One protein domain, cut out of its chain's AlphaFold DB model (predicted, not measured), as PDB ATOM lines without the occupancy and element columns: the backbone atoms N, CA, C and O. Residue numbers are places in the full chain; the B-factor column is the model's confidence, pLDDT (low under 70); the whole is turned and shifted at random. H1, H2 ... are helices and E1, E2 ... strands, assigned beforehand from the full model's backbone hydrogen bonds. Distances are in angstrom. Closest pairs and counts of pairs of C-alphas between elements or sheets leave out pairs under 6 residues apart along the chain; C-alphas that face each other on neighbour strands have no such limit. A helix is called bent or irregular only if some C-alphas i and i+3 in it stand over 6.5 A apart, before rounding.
ATOM      1  N   THR A   4     -40.420 -43.394  -1.365       68.19
ATOM      2  CA  THR A   4     -41.104 -42.346  -2.136       68.19
ATOM      3  C   THR A   4     -42.440 -41.982  -1.499       68.19
ATOM      4  O   THR A   4     -42.747 -40.808  -1.299       68.19
ATOM      5  N   LYS A   5     -43.205 -43.001  -1.096       74.25
ATOM      6  CA  LYS A   5     -44.499 -42.816  -0.437       74.25
ATOM      7  C   LYS A   5     -44.364 -42.153   0.934       74.25
ATOM      8  O   LYS A   5     -45.207 -41.344   1.311       74.25
ATOM      9  N   GLN A   6     -43.315 -42.483   1.686       72.38
ATOM     10  CA  GLN A   6     -43.042 -41.840   2.971       72.38
ATOM     11  C   GLN A   6     -42.704 -40.352   2.793       72.38
ATOM     12  O   GLN A   6     -43.291 -39.516   3.477       72.38
ATOM     13  N   ARG A   7     -41.840 -40.012   1.831       70.06
ATOM     14  CA  ARG A   7     -41.468 -38.622   1.530       70.06
ATOM     15  C   ARG A   7     -42.665 -37.779   1.088       70.06
ATOM     16  O   ARG A   7     -42.791 -36.626   1.489       70.06
ATOM     17  N   GLU A   8     -43.580 -38.351   0.308       73.88
ATOM     18  CA  GLU A   8     -44.817 -37.669  -0.090       73.88
ATOM     19  C   GLU A   8     -45.736 -37.386   1.113       73.88
ATOM     20  O   GLU A   8     -46.300 -36.297   1.234       73.88
ATOM     21  N   LEU A   9     -45.861 -38.338   2.046       79.12
ATOM     22  CA  LEU A   9     -46.615 -38.138   3.287       79.12
ATOM     23  C   LEU A   9     -45.987 -37.055   4.171       79.12
ATOM     24  O   LEU A   9     -46.710 -36.207   4.693       79.12
ATOM     25  N   GLU A  10     -44.661 -37.064   4.313       76.50
ATOM     26  CA  GLU A  10     -43.910 -36.051   5.060       76.50
ATOM     27  C   GLU A  10     -44.104 -34.662   4.446       76.50
ATOM     28  O   GLU A  10     -44.497 -33.731   5.151       76.50
ATOM     29  N   LYS A  11     -43.953 -34.537   3.123       77.62
ATOM     30  CA  LYS A  11     -44.204 -33.289   2.396       77.62
ATOM     31  C   LYS A  11     -45.620 -32.764   2.646       77.62
ATOM     32  O   LYS A  11     -45.791 -31.622   3.072       77.62
ATOM     33  N   ASN A  12     -46.637 -33.604   2.450       81.06
ATOM     34  CA  ASN A  12     -48.036 -33.226   2.673       81.06
ATOM     35  C   ASN A  12     -48.289 -32.781   4.124       81.06
ATOM     36  O   ASN A  12     -49.037 -31.829   4.372       81.06
ATOM     37  N   ALA A  13     -47.660 -33.449   5.095       82.81
ATOM     38  CA  ALA A  13     -47.753 -33.079   6.502       82.81
ATOM     39  C   ALA A  13     -47.109 -31.710   6.775       82.81
ATOM     40  O   ALA A  13     -47.713 -30.886   7.469       82.81
ATOM     41  N   VAL A  14     -45.936 -31.430   6.199       80.31
ATOM     42  CA  VAL A  14     -45.264 -30.133   6.348       80.31
ATOM     43  C   VAL A  14     -46.067 -29.006   5.705       80.31
ATOM     44  O   VAL A  14     -46.310 -27.982   6.353       80.31
ATOM     45  N   GLU A  15     -46.551 -29.187   4.477       81.94
ATOM     46  CA  GLU A  15     -47.360 -28.181   3.778       81.94
ATOM     47  C   GLU A  15     -48.664 -27.858   4.527       81.94
ATOM     48  O   GLU A  15     -49.187 -26.733   4.491       81.94
ATOM     49  N   ALA A  16     -49.190 -28.830   5.276       82.62
ATOM     50  CA  ALA A  16     -50.356 -28.636   6.122       82.62
ATOM     51  C   ALA A  16     -50.076 -27.756   7.355       82.62
ATOM     52  O   ALA A  16     -51.027 -27.163   7.893       82.62
ATOM     53  N   THR A  17     -48.816 -27.607   7.783       83.56
ATOM     54  CA  THR A  17     -48.451 -26.839   8.980       83.56
ATOM     55  C   THR A  17     -48.816 -25.358   8.860       83.56
ATOM     56  O   THR A  17     -48.876 -24.747   7.789       83.56
ATOM     57  N   SER A  18     -49.083 -24.729  10.008       83.44
ATOM     58  CA  SER A  18     -49.434 -23.304  10.041       83.44
ATOM     59  C   SER A  18     -48.273 -22.393   9.646       83.44
ATOM     60  O   SER A  18     -48.505 -21.262   9.221       83.44
ATOM     61  N   SER A  19     -47.045 -22.858   9.846       82.19
ATOM     62  CA  SER A  19     -45.850 -22.066   9.627       82.19
ATOM     63  C   SER A  19     -45.434 -22.080   8.163       82.19
ATOM     64  O   SER A  19     -45.312 -20.996   7.598       82.19
ATOM     65  N   PHE A  20     -45.425 -23.247   7.504       84.44
ATOM     66  CA  PHE A  20     -45.255 -23.337   6.050       84.44
ATOM     67  C   PHE A  20     -46.210 -22.388   5.307       84.44
ATOM     68  O   PHE A  20     -45.794 -21.535   4.523       84.44
ATOM     69  N   LYS A  21     -47.502 -22.421   5.660       84.25
ATOM     70  CA  LYS A  21     -48.520 -21.514   5.096       84.25
ATOM     71  C   LYS A  21     -48.208 -20.035   5.329       84.25
ATOM     72  O   LYS A  21     -48.533 -19.197   4.492       84.25
ATOM     73  N   LYS A  22     -47.628 -19.670   6.477       85.75
ATOM     74  CA  LYS A  22     -47.230 -18.281   6.758       85.75
ATOM     75  C   LYS A  22     -46.012 -17.866   5.939       85.75
ATOM     76  O   LYS A  22     -45.962 -16.702   5.544       85.75
ATOM     77  N   THR A  23     -45.076 -18.775   5.691       86.06
ATOM     78  CA  THR A  23     -43.915 -18.525   4.832       86.06
ATOM     79  C   THR A  23     -44.342 -18.330   3.394       86.06
ATOM     80  O   THR A  23     -44.009 -17.304   2.813       86.06
ATOM     81  N   MET A  24     -45.200 -19.207   2.870       85.81
ATOM     82  CA  MET A  24     -45.757 -19.040   1.528       85.81
ATOM     83  C   MET A  24     -46.508 -17.716   1.381       85.81
ATOM     84  O   MET A  24     -46.246 -16.968   0.450       85.81
ATOM     85  N   ASN A  25     -47.354 -17.342   2.348       86.75
ATOM     86  CA  ASN A  25     -48.011 -16.029   2.322       86.75
ATOM     87  C   ASN A  25     -47.008 -14.862   2.333       86.75
ATOM     88  O   ASN A  25     -47.302 -13.789   1.805       86.75
ATOM     89  N   TYR A  26     -45.871 -15.026   3.014       89.69
ATOM     90  CA  TYR A  26     -44.821 -14.017   3.040       89.69
ATOM     91  C   TYR A  26     -44.127 -13.920   1.684       89.69
ATOM     92  O   TYR A  26     -44.067 -12.821   1.142       89.69
ATOM     93  N   ILE A  27     -43.708 -15.044   1.106       88.69
ATOM     94  CA  ILE A  27     -43.111 -15.117  -0.232       88.69
ATOM     95  C   ILE A  27     -44.049 -14.521  -1.282       88.69
ATOM     96  O   ILE A  27     -43.647 -13.630  -2.020       88.69
ATOM     97  N   GLU A  28     -45.323 -14.914  -1.282       87.12
ATOM     98  CA  GLU A  28     -46.331 -14.342  -2.179       87.12
ATOM     99  C   GLU A  28     -46.432 -12.820  -2.030       87.12
ATOM    100  O   GLU A  28     -46.524 -12.099  -3.015       87.12
ATOM    101  N   SER A  29     -46.360 -12.297  -0.803       89.19
ATOM    102  CA  SER A  29     -46.386 -10.847  -0.594       89.19
ATOM    103  C   SER A  29     -45.120 -10.128  -1.067       89.19
ATOM    104  O   SER A  29     -45.180  -8.929  -1.329       89.19
ATOM    105  N   LEU A  30     -43.979 -10.827  -1.129       91.81
ATOM    106  CA  LEU A  30     -42.735 -10.269  -1.657       91.81
ATOM    107  C   LEU A  30     -42.826 -10.092  -3.166       91.81
ATOM    108  O   LEU A  30     -42.337  -9.096  -3.679       91.81
ATOM    109  N   ILE A  31     -43.509 -10.993  -3.871       88.19
ATOM    110  CA  ILE A  31     -43.762 -10.852  -5.311       88.19
ATOM    111  C   ILE A  31     -44.456  -9.516  -5.608       88.19
ATOM    112  O   ILE A  31     -44.095  -8.826  -6.553       88.19
ATOM    113  N   ASP A  32     -45.380  -9.081  -4.759       85.50
ATOM    114  CA  ASP A  32     -46.054  -7.791  -4.933       85.50
ATOM    115  C   ASP A  32     -45.241  -6.592  -4.390       85.50
ATOM    116  O   ASP A  32     -45.637  -5.433  -4.552       85.50
ATOM    117  N   ASP A  33     -44.111  -6.830  -3.716       91.31
ATOM    118  CA  ASP A  33     -43.291  -5.785  -3.107       91.31
ATOM    119  C   ASP A  33     -42.386  -5.091  -4.133       91.31
ATOM    120  O   ASP A  33     -41.536  -5.692  -4.788       91.31
ATOM    121  N   SER A  34     -42.506  -3.765  -4.217       91.81
ATOM    122  CA  SER A  34     -41.701  -2.954  -5.143       91.81
ATOM    123  C   SER A  34     -40.189  -3.033  -4.892       91.81
ATOM    124  O   SER A  34     -39.402  -2.844  -5.819       91.81
ATOM    125  N   GLY A  35     -39.762  -3.283  -3.650       93.44
ATOM    126  CA  GLY A  35     -38.355  -3.462  -3.307       93.44
ATOM    127  C   GLY A  35     -37.826  -4.788  -3.839       93.44
ATOM    128  O   GLY A  35     -36.772  -4.811  -4.469       93.44
ATOM    129  N   PHE A  36     -38.588  -5.865  -3.656       94.81
ATOM    130  CA  PHE A  36     -38.275  -7.180  -4.211       94.81
ATOM    131  C   PHE A  36     -38.263  -7.172  -5.744       94.81
ATOM    132  O   PHE A  36     -37.280  -7.602  -6.343       94.81
ATOM    133  N   GLN A  37     -39.268  -6.575  -6.394       94.69
ATOM    134  CA  GLN A  37     -39.306  -6.472  -7.861       94.69
ATOM    135  C   GLN A  37     -38.115  -5.697  -8.444       94.69
ATOM    136  O   GLN A  37     -37.633  -6.017  -9.534       94.69
ATOM    137  N   LYS A  38     -37.574  -4.709  -7.713       96.31
ATOM    138  CA  LYS A  38     -36.328  -4.032  -8.107       96.31
ATOM    139  C   LYS A  38     -35.127  -4.969  -8.075       96.31
ATOM    140  O   LYS A  38     -34.287  -4.869  -8.964       96.31
ATOM    141  N   GLU A  39     -35.022  -5.850  -7.081       97.12
ATOM    142  CA  GLU A  39     -33.952  -6.853  -7.052       97.12
ATOM    143  C   GLU A  39     -34.111  -7.849  -8.203       97.12
ATOM    144  O   GLU A  39     -33.173  -8.029  -8.973       97.12
ATOM    145  N   VAL A  40     -35.317  -8.381  -8.420       95.94
ATOM    146  CA  VAL A  40     -35.621  -9.286  -9.544       95.94
ATOM    147  C   VAL A  40     -35.245  -8.657 -10.890       95.94
ATOM    148  O   VAL A  40     -34.620  -9.302 -11.730       95.94
ATOM    149  N   SER A  41     -35.540  -7.371 -11.082       95.94
ATOM    150  CA  SER A  41     -35.166  -6.637 -12.298       95.94
ATOM    151  C   SER A  41     -33.646  -6.556 -12.498       95.94
ATOM    152  O   SER A  41     -33.168  -6.645 -13.630       95.94
ATOM    153  N   LYS A  42     -32.862  -6.409 -11.418       96.19
ATOM    154  CA  LYS A  42     -31.392  -6.422 -11.496       96.19
ATOM    155  C   LYS A  42     -30.872  -7.795 -11.907       96.19
ATOM    156  O   LYS A  42     -30.018  -7.848 -12.788       96.19
ATOM    157  N   PHE A  43     -31.409  -8.871 -11.324       95.62
ATOM    158  CA  PHE A  43     -31.078 -10.240 -11.730       95.62
ATOM    159  C   PHE A  43     -31.380 -10.446 -13.211       95.62
ATOM    160  O   PHE A  43     -30.484 -10.783 -13.981       95.62
ATOM    161  N   ARG A  44     -32.610 -10.149 -13.643       94.81
ATOM    162  CA  ARG A  44     -33.020 -10.329 -15.041       94.81
ATOM    163  C   ARG A  44     -32.121  -9.552 -16.003       94.81
ATOM    164  O   ARG A  44     -31.658 -10.107 -16.991       94.81
ATOM    165  N   LYS A  45     -31.765  -8.307 -15.670       95.44
ATOM    166  CA  LYS A  45     -30.820  -7.513 -16.468       95.44
ATOM    167  C   LYS A  45     -29.415  -8.123 -16.509       95.44
ATOM    168  O   LYS A  45     -28.817  -8.175 -17.582       95.44
ATOM    169  N   LYS A  46     -28.880  -8.554 -15.363       95.00
ATOM    170  CA  LYS A  46     -27.531  -9.131 -15.248       95.00
ATOM    171  C   LYS A  46     -27.401 -10.424 -16.052       95.00
ATOM    172  O   LYS A  46     -26.463 -10.560 -16.831       95.00
ATOM    173  N   TYR A  47     -28.385 -11.307 -15.922       93.75
ATOM    174  CA  TYR A  47     -28.420 -12.618 -16.569       93.75
ATOM    175  C   TYR A  47     -29.149 -12.608 -17.922       93.75
ATOM    176  O   TYR A  47     -29.511 -13.658 -18.441       93.75
ATOM    177  N   LYS A  48     -29.370 -11.424 -18.515       93.12
ATOM    178  CA  LYS A  48     -29.992 -11.243 -19.845       93.12
ATOM    179  C   LYS A  48     -31.340 -11.971 -20.009       93.12
ATOM    180  O   LYS A  48     -31.680 -12.420 -21.101       93.12
ATOM    181  N   LEU A  49     -32.113 -12.075 -18.932       92.12
ATOM    182  CA  LEU A  49     -33.466 -12.625 -18.940       92.12
ATOM    183  C   LEU A  49     -34.475 -11.536 -19.347       92.12
ATOM    184  O   LEU A  49     -34.258 -10.355 -19.049       92.12
ATOM    185  N   PRO A  50     -35.603 -11.898 -19.985       91.44
ATOM    186  CA  PRO A  50     -36.662 -10.941 -20.281       91.44
ATOM    187  C   PRO A  50     -37.207 -10.289 -19.008       91.44
ATOM    188  O   PRO A  50     -37.284 -10.923 -17.957       91.44
ATOM    189  N   GLU A  51     -37.667  -9.038 -19.103       88.38
ATOM    190  CA  GLU A  51     -38.195  -8.287 -17.950       88.38
ATOM    191  C   GLU A  51     -39.370  -8.997 -17.263       88.38
ATOM    192  O   GLU A  51     -39.531  -8.877 -16.053       88.38
ATOM    193  N   LYS A  52     -40.153  -9.780 -18.015       87.25
ATOM    194  CA  LYS A  52     -41.282 -10.580 -17.515       87.25
ATOM    195  C   LYS A  52     -40.938 -12.051 -17.257       87.25
ATOM    196  O   LYS A  52     -41.853 -12.840 -17.073       87.25
ATOM    197  N   GLY A  53     -39.656 -12.411 -17.242       88.06
ATOM    198  CA  GLY A  53     -39.222 -13.807 -17.231       88.06
ATOM    199  C   GLY A  53     -39.496 -14.520 -18.559       88.06
ATOM    200  O   GLY A  53     -40.009 -13.940 -19.520       88.06
ATOM    201  N   LEU A  54     -39.099 -15.781 -18.616       85.88
ATOM    202  CA  LEU A  54     -39.415 -16.713 -19.689       85.88
ATOM    203  C   LEU A  54     -40.874 -17.190 -19.563       85.88
ATOM    204  O   LEU A  54     -41.400 -17.241 -18.454       85.88
ATOM    205  N   PRO A  55     -41.544 -17.505 -20.687       71.50
ATOM    206  CA  PRO A  55     -42.995 -17.704 -20.732       71.50
ATOM    207  C   PRO A  55     -43.486 -18.963 -20.008       71.50
ATOM    208  O   PRO A  55     -44.638 -19.001 -19.586       71.50
ATOM    209  N   GLU A  56     -42.635 -19.977 -19.872       72.69
ATOM    210  CA  GLU A  56     -42.964 -21.231 -19.204       72.69
ATOM    211  C   GLU A  56     -41.721 -21.831 -18.551       72.69
ATOM    212  O   GLU A  56     -40.612 -21.702 -19.080       72.69
ATOM    213  N   THR A  57     -41.916 -22.485 -17.404       73.69
ATOM    214  CA  THR A  57     -40.882 -23.303 -16.769       73.69
ATOM    215  C   THR A  57     -40.555 -24.467 -17.700       73.69
ATOM    216  O   THR A  57     -41.437 -25.248 -18.054       73.69
ATOM    217  N   MET A  58     -39.293 -24.584 -18.110       75.25
ATOM    218  CA  MET A  58     -38.854 -25.709 -18.932       75.25
ATOM    219  C   MET A  58     -38.548 -26.908 -18.043       75.25
ATOM    220  O   MET A  58     -37.749 -26.794 -17.115       75.25
ATOM    221  N   TYR A  59     -39.131 -28.058 -18.364       78.75
ATOM    222  CA  TYR A  59     -38.825 -29.331 -17.716       78.75
ATOM    223  C   TYR A  59     -38.060 -30.238 -18.676       78.75
ATOM    224  O   TYR A  59     -38.307 -30.238 -19.883       78.75
ATOM    225  N   VAL A  60     -37.116 -31.003 -18.139       79.38
ATOM    226  CA  VAL A  60     -36.387 -32.053 -18.856       79.38
ATOM    227  C   VAL A  60     -36.391 -33.331 -18.038       79.38
ATOM    228  O   VAL A  60     -36.453 -33.293 -16.813       79.38
ATOM    229  N   GLU A  61     -36.318 -34.469 -18.716       79.50
ATOM    230  CA  GLU A  61     -36.162 -35.754 -18.049       79.50
ATOM    231  C   GLU A  61     -34.696 -35.962 -17.652       79.50
ATOM    232  O   GLU A  61     -33.793 -35.883 -18.487       79.50
ATOM    233  N   PHE A  62     -34.460 -36.237 -16.373       71.75
ATOM    234  CA  PHE A  62     -33.166 -36.612 -15.822       71.75
ATOM    235  C   PHE A  62     -33.356 -37.809 -14.889       71.75
ATOM    236  O   PHE A  62     -34.141 -37.747 -13.945       71.75
ATOM    237  N   GLU A  63     -32.684 -38.925 -15.186       78.69
ATOM    238  CA  GLU A  63     -32.786 -40.182 -14.419       78.69
ATOM    239  C   GLU A  63     -34.237 -40.654 -14.167       78.69
ATOM    240  O   GLU A  63     -34.581 -41.145 -13.091       78.69
ATOM    241  N   GLY A  64     -35.112 -40.494 -15.167       72.38
ATOM    242  CA  GLY A  64     -36.524 -40.883 -15.076       72.38
ATOM    243  C   GLY A  64     -37.390 -39.948 -14.224       72.38
ATOM    244  O   GLY A  64     -38.480 -40.339 -13.804       72.38
ATOM    245  N   LYS A  65     -36.918 -38.726 -13.939       69.00
ATOM    246  CA  LYS A  65     -37.663 -37.676 -13.230       69.00
ATOM    247  C   LYS A  65     -37.693 -36.390 -14.049       69.00
ATOM    248  O   LYS A  65     -36.696 -36.020 -14.659       69.00
ATOM    249  N   GLU A  66     -38.817 -35.680 -14.021       71.81
ATOM    250  CA  GLU A  66     -38.886 -34.320 -14.560       71.81
ATOM    251  C   GLU A  66     -38.167 -33.348 -13.618       71.81
ATOM    252  O   GLU A  66     -38.518 -33.223 -12.443       71.81
ATOM    253  N   VAL A  67     -37.163 -32.650 -14.143       72.19
ATOM    254  CA  VAL A  67     -36.410 -31.605 -13.442       72.19
ATOM    255  C   VAL A  67     -36.517 -30.289 -14.201       72.19
ATOM    256  O   VAL A  67     -36.675 -30.272 -15.422       72.19
ATOM    257  N   ILE A  68     -36.442 -29.169 -13.484       75.19
ATOM    258  CA  ILE A  68     -36.453 -27.844 -14.111       75.19
ATOM    259  C   ILE A  68     -35.123 -27.650 -14.840       75.19
ATOM    260  O   ILE A  68     -34.058 -27.726 -14.233       75.19
ATOM    261  N   LYS A  69     -35.182 -27.372 -16.141       78.88
ATOM    262  CA  LYS A  69     -34.019 -26.942 -16.911       78.88
ATOM    263  C   LYS A  69     -33.819 -25.458 -16.682       78.88
ATOM    264  O   LYS A  69     -34.732 -24.677 -16.935       78.88
ATOM    265  N   PHE A  70     -32.633 -25.047 -16.264       81.19
ATOM    266  CA  PHE A  70     -32.288 -23.634 -16.219       81.19
ATOM    267  C   PHE A  70     -31.619 -23.181 -17.529       81.19
ATOM    268  O   PHE A  70     -30.967 -23.984 -18.200       81.19
ATOM    269  N   PRO A  71     -31.816 -21.919 -17.960       82.88
ATOM    270  CA  PRO A  71     -31.077 -21.368 -19.092       82.88
ATOM    271  C   PRO A  71     -29.561 -21.416 -18.858       82.88
ATOM    272  O   PRO A  71     -29.110 -21.136 -17.755       82.88
ATOM    273  N   GLU A  72     -28.766 -21.676 -19.898       83.31
ATOM    274  CA  GLU A  72     -27.301 -21.816 -19.771       83.31
ATOM    275  C   GLU A  72     -26.646 -20.620 -19.068       83.31
ATOM    276  O   GLU A  72     -25.747 -20.780 -18.251       83.31
ATOM    277  N   GLN A  73     -27.129 -19.403 -19.329       79.94
ATOM    278  CA  GLN A  73     -26.574 -18.198 -18.717       79.94
ATOM    279  C   GLN A  73     -26.831 -18.055 -17.207       79.94
ATOM    280  O   GLN A  73     -26.269 -17.145 -16.608       79.94
ATOM    281  N   VAL A  74     -27.691 -18.884 -16.608       84.25
ATOM    282  CA  VAL A  74     -27.914 -18.943 -15.150       84.25
ATOM    283  C   VAL A  74     -27.397 -20.249 -14.528       84.25
ATOM    284  O   VAL A  74     -27.495 -20.418 -13.319       84.25
ATOM    285  N   ASP A  75     -26.821 -21.148 -15.328       71.31
ATOM    286  CA  ASP A  75     -26.264 -22.438 -14.892       71.31
ATOM    287  C   ASP A  75     -24.788 -22.317 -14.438       71.31
ATOM    288  O   ASP A  75     -24.011 -23.265 -14.484       71.31
ATOM    289  N   ASP A  76     -24.355 -21.113 -14.038       65.81
ATOM    290  CA  ASP A  76     -22.944 -20.773 -13.787       65.81
ATOM    291  C   ASP A  76     -22.523 -20.811 -12.302       65.81
ATOM    292  O   ASP A  76     -21.434 -20.352 -11.954       65.81
ATOM    293  N   GLY A  77     -23.375 -21.316 -11.405       71.25
ATOM    294  CA  GLY A  77     -23.154 -21.354  -9.949       71.25
ATOM    295  C   GLY A  77     -23.232 -19.987  -9.244       71.25
ATOM    296  O   GLY A  77     -23.710 -19.906  -8.109       71.25
ATOM    297  N   ASN A  78     -22.857 -18.892  -9.918       86.00
ATOM    298  CA  ASN A  78     -22.966 -17.532  -9.382       86.00
ATOM    299  C   ASN A  78     -24.429 -17.129  -9.202       86.00
ATOM    300  O   ASN A  78     -24.784 -16.583  -8.155       86.00
ATOM    301  N   PHE A  79     -25.286 -17.453 -10.178       90.25
ATOM    302  CA  PHE A  79     -26.723 -17.185 -10.091       90.25
ATOM    303  C   PHE A  79     -27.332 -17.751  -8.807       90.25
ATOM    304  O   PHE A  79     -27.947 -17.007  -8.042       90.25
ATOM    305  N   TYR A  80     -27.097 -19.038  -8.534       87.06
ATOM    306  CA  TYR A  80     -27.580 -19.706  -7.328       87.06
ATOM    307  C   TYR A  80     -27.094 -18.998  -6.056       87.06
ATOM    308  O   TYR A  80     -27.900 -18.641  -5.196       87.06
ATOM    309  N   SER A  81     -25.789 -18.715  -5.960       88.25
ATOM    310  CA  SER A  81     -25.209 -18.054  -4.784       88.25
ATOM    311  C   SER A  81     -25.836 -16.679  -4.503       88.25
ATOM    312  O   SER A  81     -26.160 -16.359  -3.360       88.25
ATOM    313  N   GLU A  82     -26.111 -15.897  -5.549       93.50
ATOM    314  CA  GLU A  82     -26.745 -14.585  -5.425       93.50
ATOM    315  C   GLU A  82     -28.220 -14.697  -5.035       93.50
ATOM    316  O   GLU A  82     -28.732 -13.859  -4.285       93.50
ATOM    317  N   VAL A  83     -28.926 -15.729  -5.508       92.56
ATOM    318  CA  VAL A  83     -30.300 -15.982  -5.063       92.56
ATOM    319  C   VAL A  83     -30.330 -16.395  -3.590       92.56
ATOM    320  O   VAL A  83     -31.203 -15.930  -2.855       92.56
ATOM    321  N   VAL A  84     -29.357 -17.173  -3.112       88.81
ATOM    322  CA  VAL A  84     -29.222 -17.477  -1.677       88.81
ATOM    323  C   VAL A  84     -29.019 -16.194  -0.860       88.81
ATOM    324  O   VAL A  84     -29.699 -15.997   0.149       88.81
ATOM    325  N   GLU A  85     -28.171 -15.265  -1.311       91.12
ATOM    326  CA  GLU A  85     -28.024 -13.948  -0.667       91.12
ATOM    327  C   GLU A  85     -29.333 -13.139  -0.678       91.12
ATOM    328  O   GLU A  85     -29.667 -12.444   0.292       91.12
ATOM    329  N   LEU A  86     -30.114 -13.242  -1.760       94.12
ATOM    330  CA  LEU A  86     -31.438 -12.635  -1.840       94.12
ATOM    331  C   LEU A  86     -32.389 -13.246  -0.800       94.12
ATOM    332  O   LEU A  86     -33.066 -12.493  -0.101       94.12
ATOM    333  N   CYS A  87     -32.426 -14.571  -0.644       90.50
ATOM    334  CA  CYS A  87     -33.197 -15.242   0.407       90.50
ATOM    335  C   CYS A  87     -32.814 -14.719   1.798       90.50
ATOM    336  O   CYS A  87     -33.691 -14.283   2.551       90.50
ATOM    337  N   GLU A  88     -31.514 -14.640   2.103       87.88
ATOM    338  CA  GLU A  88     -31.012 -14.131   3.384       87.88
ATOM    339  C   GLU A  88     -31.479 -12.693   3.661       87.88
ATOM    340  O   GLU A  88     -31.929 -12.375   4.767       87.88
ATOM    341  N   LYS A  89     -31.455 -11.819   2.645       90.81
ATOM    342  CA  LYS A  89     -31.944 -10.432   2.748       90.81
ATOM    343  C   LYS A  89     -33.413 -10.348   3.176       90.81
ATOM    344  O   LYS A  89     -33.807  -9.379   3.834       90.81
ATOM    345  N   TYR A  90     -34.212 -11.351   2.826       90.88
ATOM    346  CA  TYR A  90     -35.620 -11.476   3.205       90.88
ATOM    347  C   TYR A  90     -35.851 -12.457   4.370       90.88
ATOM    348  O   TYR A  90     -36.998 -12.775   4.681       90.88
ATOM    349  N   ALA A  91     -34.787 -12.864   5.076       88.25
ATOM    350  CA  ALA A  91     -34.801 -13.839   6.172       88.25
ATOM    351  C   ALA A  91     -35.482 -15.168   5.810       88.25
ATOM    352  O   ALA A  91     -36.228 -15.735   6.611       88.25
ATOM    353  N   LEU A  92     -35.218 -15.643   4.597       86.56
ATOM    354  CA  LEU A  92     -35.503 -16.997   4.144       86.56
ATOM    355  C   LEU A  92     -34.185 -17.776   4.106       86.56
ATOM    356  O   LEU A  92     -33.140 -17.206   3.791       86.56
ATOM    357  N   ASP A  93     -34.220 -19.055   4.471       79.94
ATOM    358  CA  ASP A  93     -33.068 -19.948   4.304       79.94
ATOM    359  C   ASP A  93     -32.868 -20.335   2.826       79.94
ATOM    360  O   ASP A  93     -33.721 -20.055   1.977       79.94
ATOM    361  N   LEU A  94     -31.737 -20.981   2.523       80.06
ATOM    362  CA  LEU A  94     -31.416 -21.416   1.161       80.06
ATOM    363  C   LEU A  94     -32.394 -22.446   0.583       80.06
ATOM    364  O   LEU A  94     -32.493 -22.542  -0.631       80.06
ATOM    365  N   MET A  95     -33.160 -23.181   1.396       78.06
ATOM    366  CA  MET A  95     -34.116 -24.171   0.877       78.06
ATOM    367  C   MET A  95     -35.277 -23.495   0.130       78.06
ATOM    368  O   MET A  95     -35.961 -24.131  -0.673       78.06
ATOM    369  N   TRP A  96     -35.480 -22.193   0.353       83.12
ATOM    370  CA  TRP A  96     -36.435 -21.366  -0.386       83.12
ATOM    371  C   TRP A  96     -35.859 -20.744  -1.666       83.12
ATOM    372  O   TRP A  96     -36.613 -20.075  -2.380       83.12
ATOM    373  N   SER A  97     -34.567 -20.941  -1.975       86.31
ATOM    374  CA  SER A  97     -33.921 -20.338  -3.151       86.31
ATOM    375  C   SER A  97     -34.606 -20.762  -4.442       86.31
ATOM    376  O   SER A  97     -34.877 -19.910  -5.283       86.31
ATOM    377  N   SER A  98     -35.013 -22.032  -4.535       82.75
ATOM    378  CA  SER A  98     -35.730 -22.586  -5.685       82.75
ATOM    379  C   SER A  98     -36.921 -21.715  -6.099       82.75
ATOM    380  O   SER A  98     -37.053 -21.382  -7.277       82.75
ATOM    381  N   ILE A  99     -37.747 -21.254  -5.143       86.12
ATOM    382  CA  ILE A  99     -38.897 -20.369  -5.417       86.12
ATOM    383  C   ILE A  99     -38.454 -19.054  -6.049       86.12
ATOM    384  O   ILE A  99     -39.076 -18.581  -7.002       86.12
ATOM    385  N   PHE A 100     -37.377 -18.462  -5.538       90.88
ATOM    386  CA  PHE A 100     -36.840 -17.225  -6.087       90.88
ATOM    387  C   PHE A 100     -36.182 -17.447  -7.451       90.88
ATOM    388  O   PHE A 100     -36.407 -16.632  -8.339       90.88
ATOM    389  N   GLU A 101     -35.460 -18.547  -7.659       89.56
ATOM    390  CA  GLU A 101     -34.871 -18.923  -8.949       89.56
ATOM    391  C   GLU A 101     -35.954 -19.040 -10.028       89.56
ATOM    392  O   GLU A 101     -35.902 -18.332 -11.035       89.56
ATOM    393  N   ASN A 102     -36.996 -19.845  -9.789       86.50
ATOM    394  CA  ASN A 102     -38.099 -20.010 -10.743       86.50
ATOM    395  C   ASN A 102     -38.857 -18.701 -10.960       86.50
ATOM    396  O   ASN A 102     -39.232 -18.385 -12.086       86.50
ATOM    397  N   TYR A 103     -39.051 -17.891  -9.917       90.25
ATOM    398  CA  TYR A 103     -39.713 -16.603 -10.085       90.25
ATOM    399  C   TYR A 103     -38.868 -15.634 -10.919       90.25
ATOM    400  O   TYR A 103     -39.370 -14.967 -11.826       90.25
ATOM    401  N   ILE A 104     -37.565 -15.554 -10.657       92.88
ATOM    402  CA  ILE A 104     -36.651 -14.685 -11.399       92.88
ATOM    403  C   ILE A 104     -36.589 -15.116 -12.868       92.88
ATOM    404  O   ILE A 104     -36.706 -14.258 -13.746       92.88
ATOM    405  N   ILE A 105     -36.470 -16.417 -13.133       90.75
ATOM    406  CA  ILE A 105     -36.288 -16.964 -14.481       90.75
ATOM    407  C   ILE A 105     -37.607 -17.010 -15.255       90.75
ATOM    408  O   ILE A 105     -37.649 -16.541 -16.390       90.75
ATOM    409  N   TYR A 106     -38.679 -17.513 -14.647       87.81
ATOM    410  CA  TYR A 106     -39.938 -17.884 -15.310       87.81
ATOM    411  C   TYR A 106     -41.148 -17.060 -14.869       87.81
ATOM    412  O   TYR A 106     -42.255 -17.269 -15.353       87.81
ATOM    413  N   ASN A 107     -40.966 -16.127 -13.929       86.00
ATOM    414  CA  ASN A 107     -42.063 -15.344 -13.356       86.00
ATOM    415  C   ASN A 107     -43.169 -16.222 -12.745       86.00
ATOM    416  O   ASN A 107     -44.343 -15.851 -12.737       86.00
TER     417      ASN A 107
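What this domain is: This is residues 4 to 107 of the 252 residues of an uncharacterized protein of Candidatus Nomurabacteria bacterium RIFCSPHIGHO2_12_FULL_37_29 (UniProt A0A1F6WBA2). What does the model look like? Helix H5 lies in the middle of a wide U of three helices, H2 with H1 and H3 standing at its two ends, while H4 packs on H5 and a two-stranded hairpin, E1 and E2, lies far from H2. Residues 4 to 14 of H1 and residues 16 to 22, of which 18 to 22 belong to H2, stick out from the rest. How is it made up? The printed part has 104 residues, mostly helix by its named elements, in the order H1, H2, H3, E1, E2, H4, H5, with the antiparallel sheet E1 - E2. It is compact, with a radius of gyration of the C-alphas of 14.9 A and spans of 41 by 34 by 23 A.

How they stand to each other: How do the first three helices stand? H1, residues 4 to 16, and H2, residues 18 to 31, are close but not clearly touching, about perpendicular at 75 degrees; their closest C-alphas are those of Val 14 and Phe 20, 6.8 A apart. H2 and H3, residues 34 to 46, are close but not clearly touching, with the closest C-alphas, of Leu 30 and Phe 36, 6.0 A apart, at a steep tilt of 67 degrees, only just short of about perpendicular. How do the strands pair? E1, residues 59 to 62, and E2, residues 65 to 68, form an antiparallel hairpin, with N 60 and O 67 2.8 A apart and N 65 and O 62 2.9 A apart, within hydrogen-bond range. What do the last helices touch? H4, residues 78 to 89, touches H5, residues 94 to 106, at a steep tilt of 65 degrees, opposite ways; their closest C-alphas, of Val 84 and Leu 94, are 5.3 A apart. Residues 104 to 105 of H5 touch residues 40 to 44 of H3, with the closest C-alphas, of Val 40 and Ile 104, 5.8 A apart, and the two helices are only just about perpendicular at 71 degrees. H2 and H5 are near each other, and so are H3 and H4, while H1 is apart from H3, H4, H5 and both strands. Are the helix backbones complete? Each O i to N i+4 pair is within hydrogen-bond range in H1, H2, H3 and H4, but 6 of 9 are in H5, which is only just irregular, with C-alphas 95 and 98 6.9 A apart.

Where its parts are: Where do the elements begin and end? H1 starts at C-alpha 4, (-41.104, -42.346, -2.136), and H5 ends at C-alpha 106, (-39.938, -17.884, -15.310). How long are they? From first to last C-alpha H1 measures 18.5 A, H2 20.6 A, H3 18.5 A, E1 9.4 A, E2 9.9 A, H4 16.7 A and H5 18.9 A.

The domain as a whole: How large is it, and is it cut? The two C-alphas farthest apart, of Gln 6 and Lys 45, are 41.3 A apart, and the printed part has no cut. Which link is long? The link from H3 to E1, residues 47 to 58, is long. Where is confidence low? Residues 4, 65 and 76 have pLDDT under 70; the mean of the printed part is 84.7.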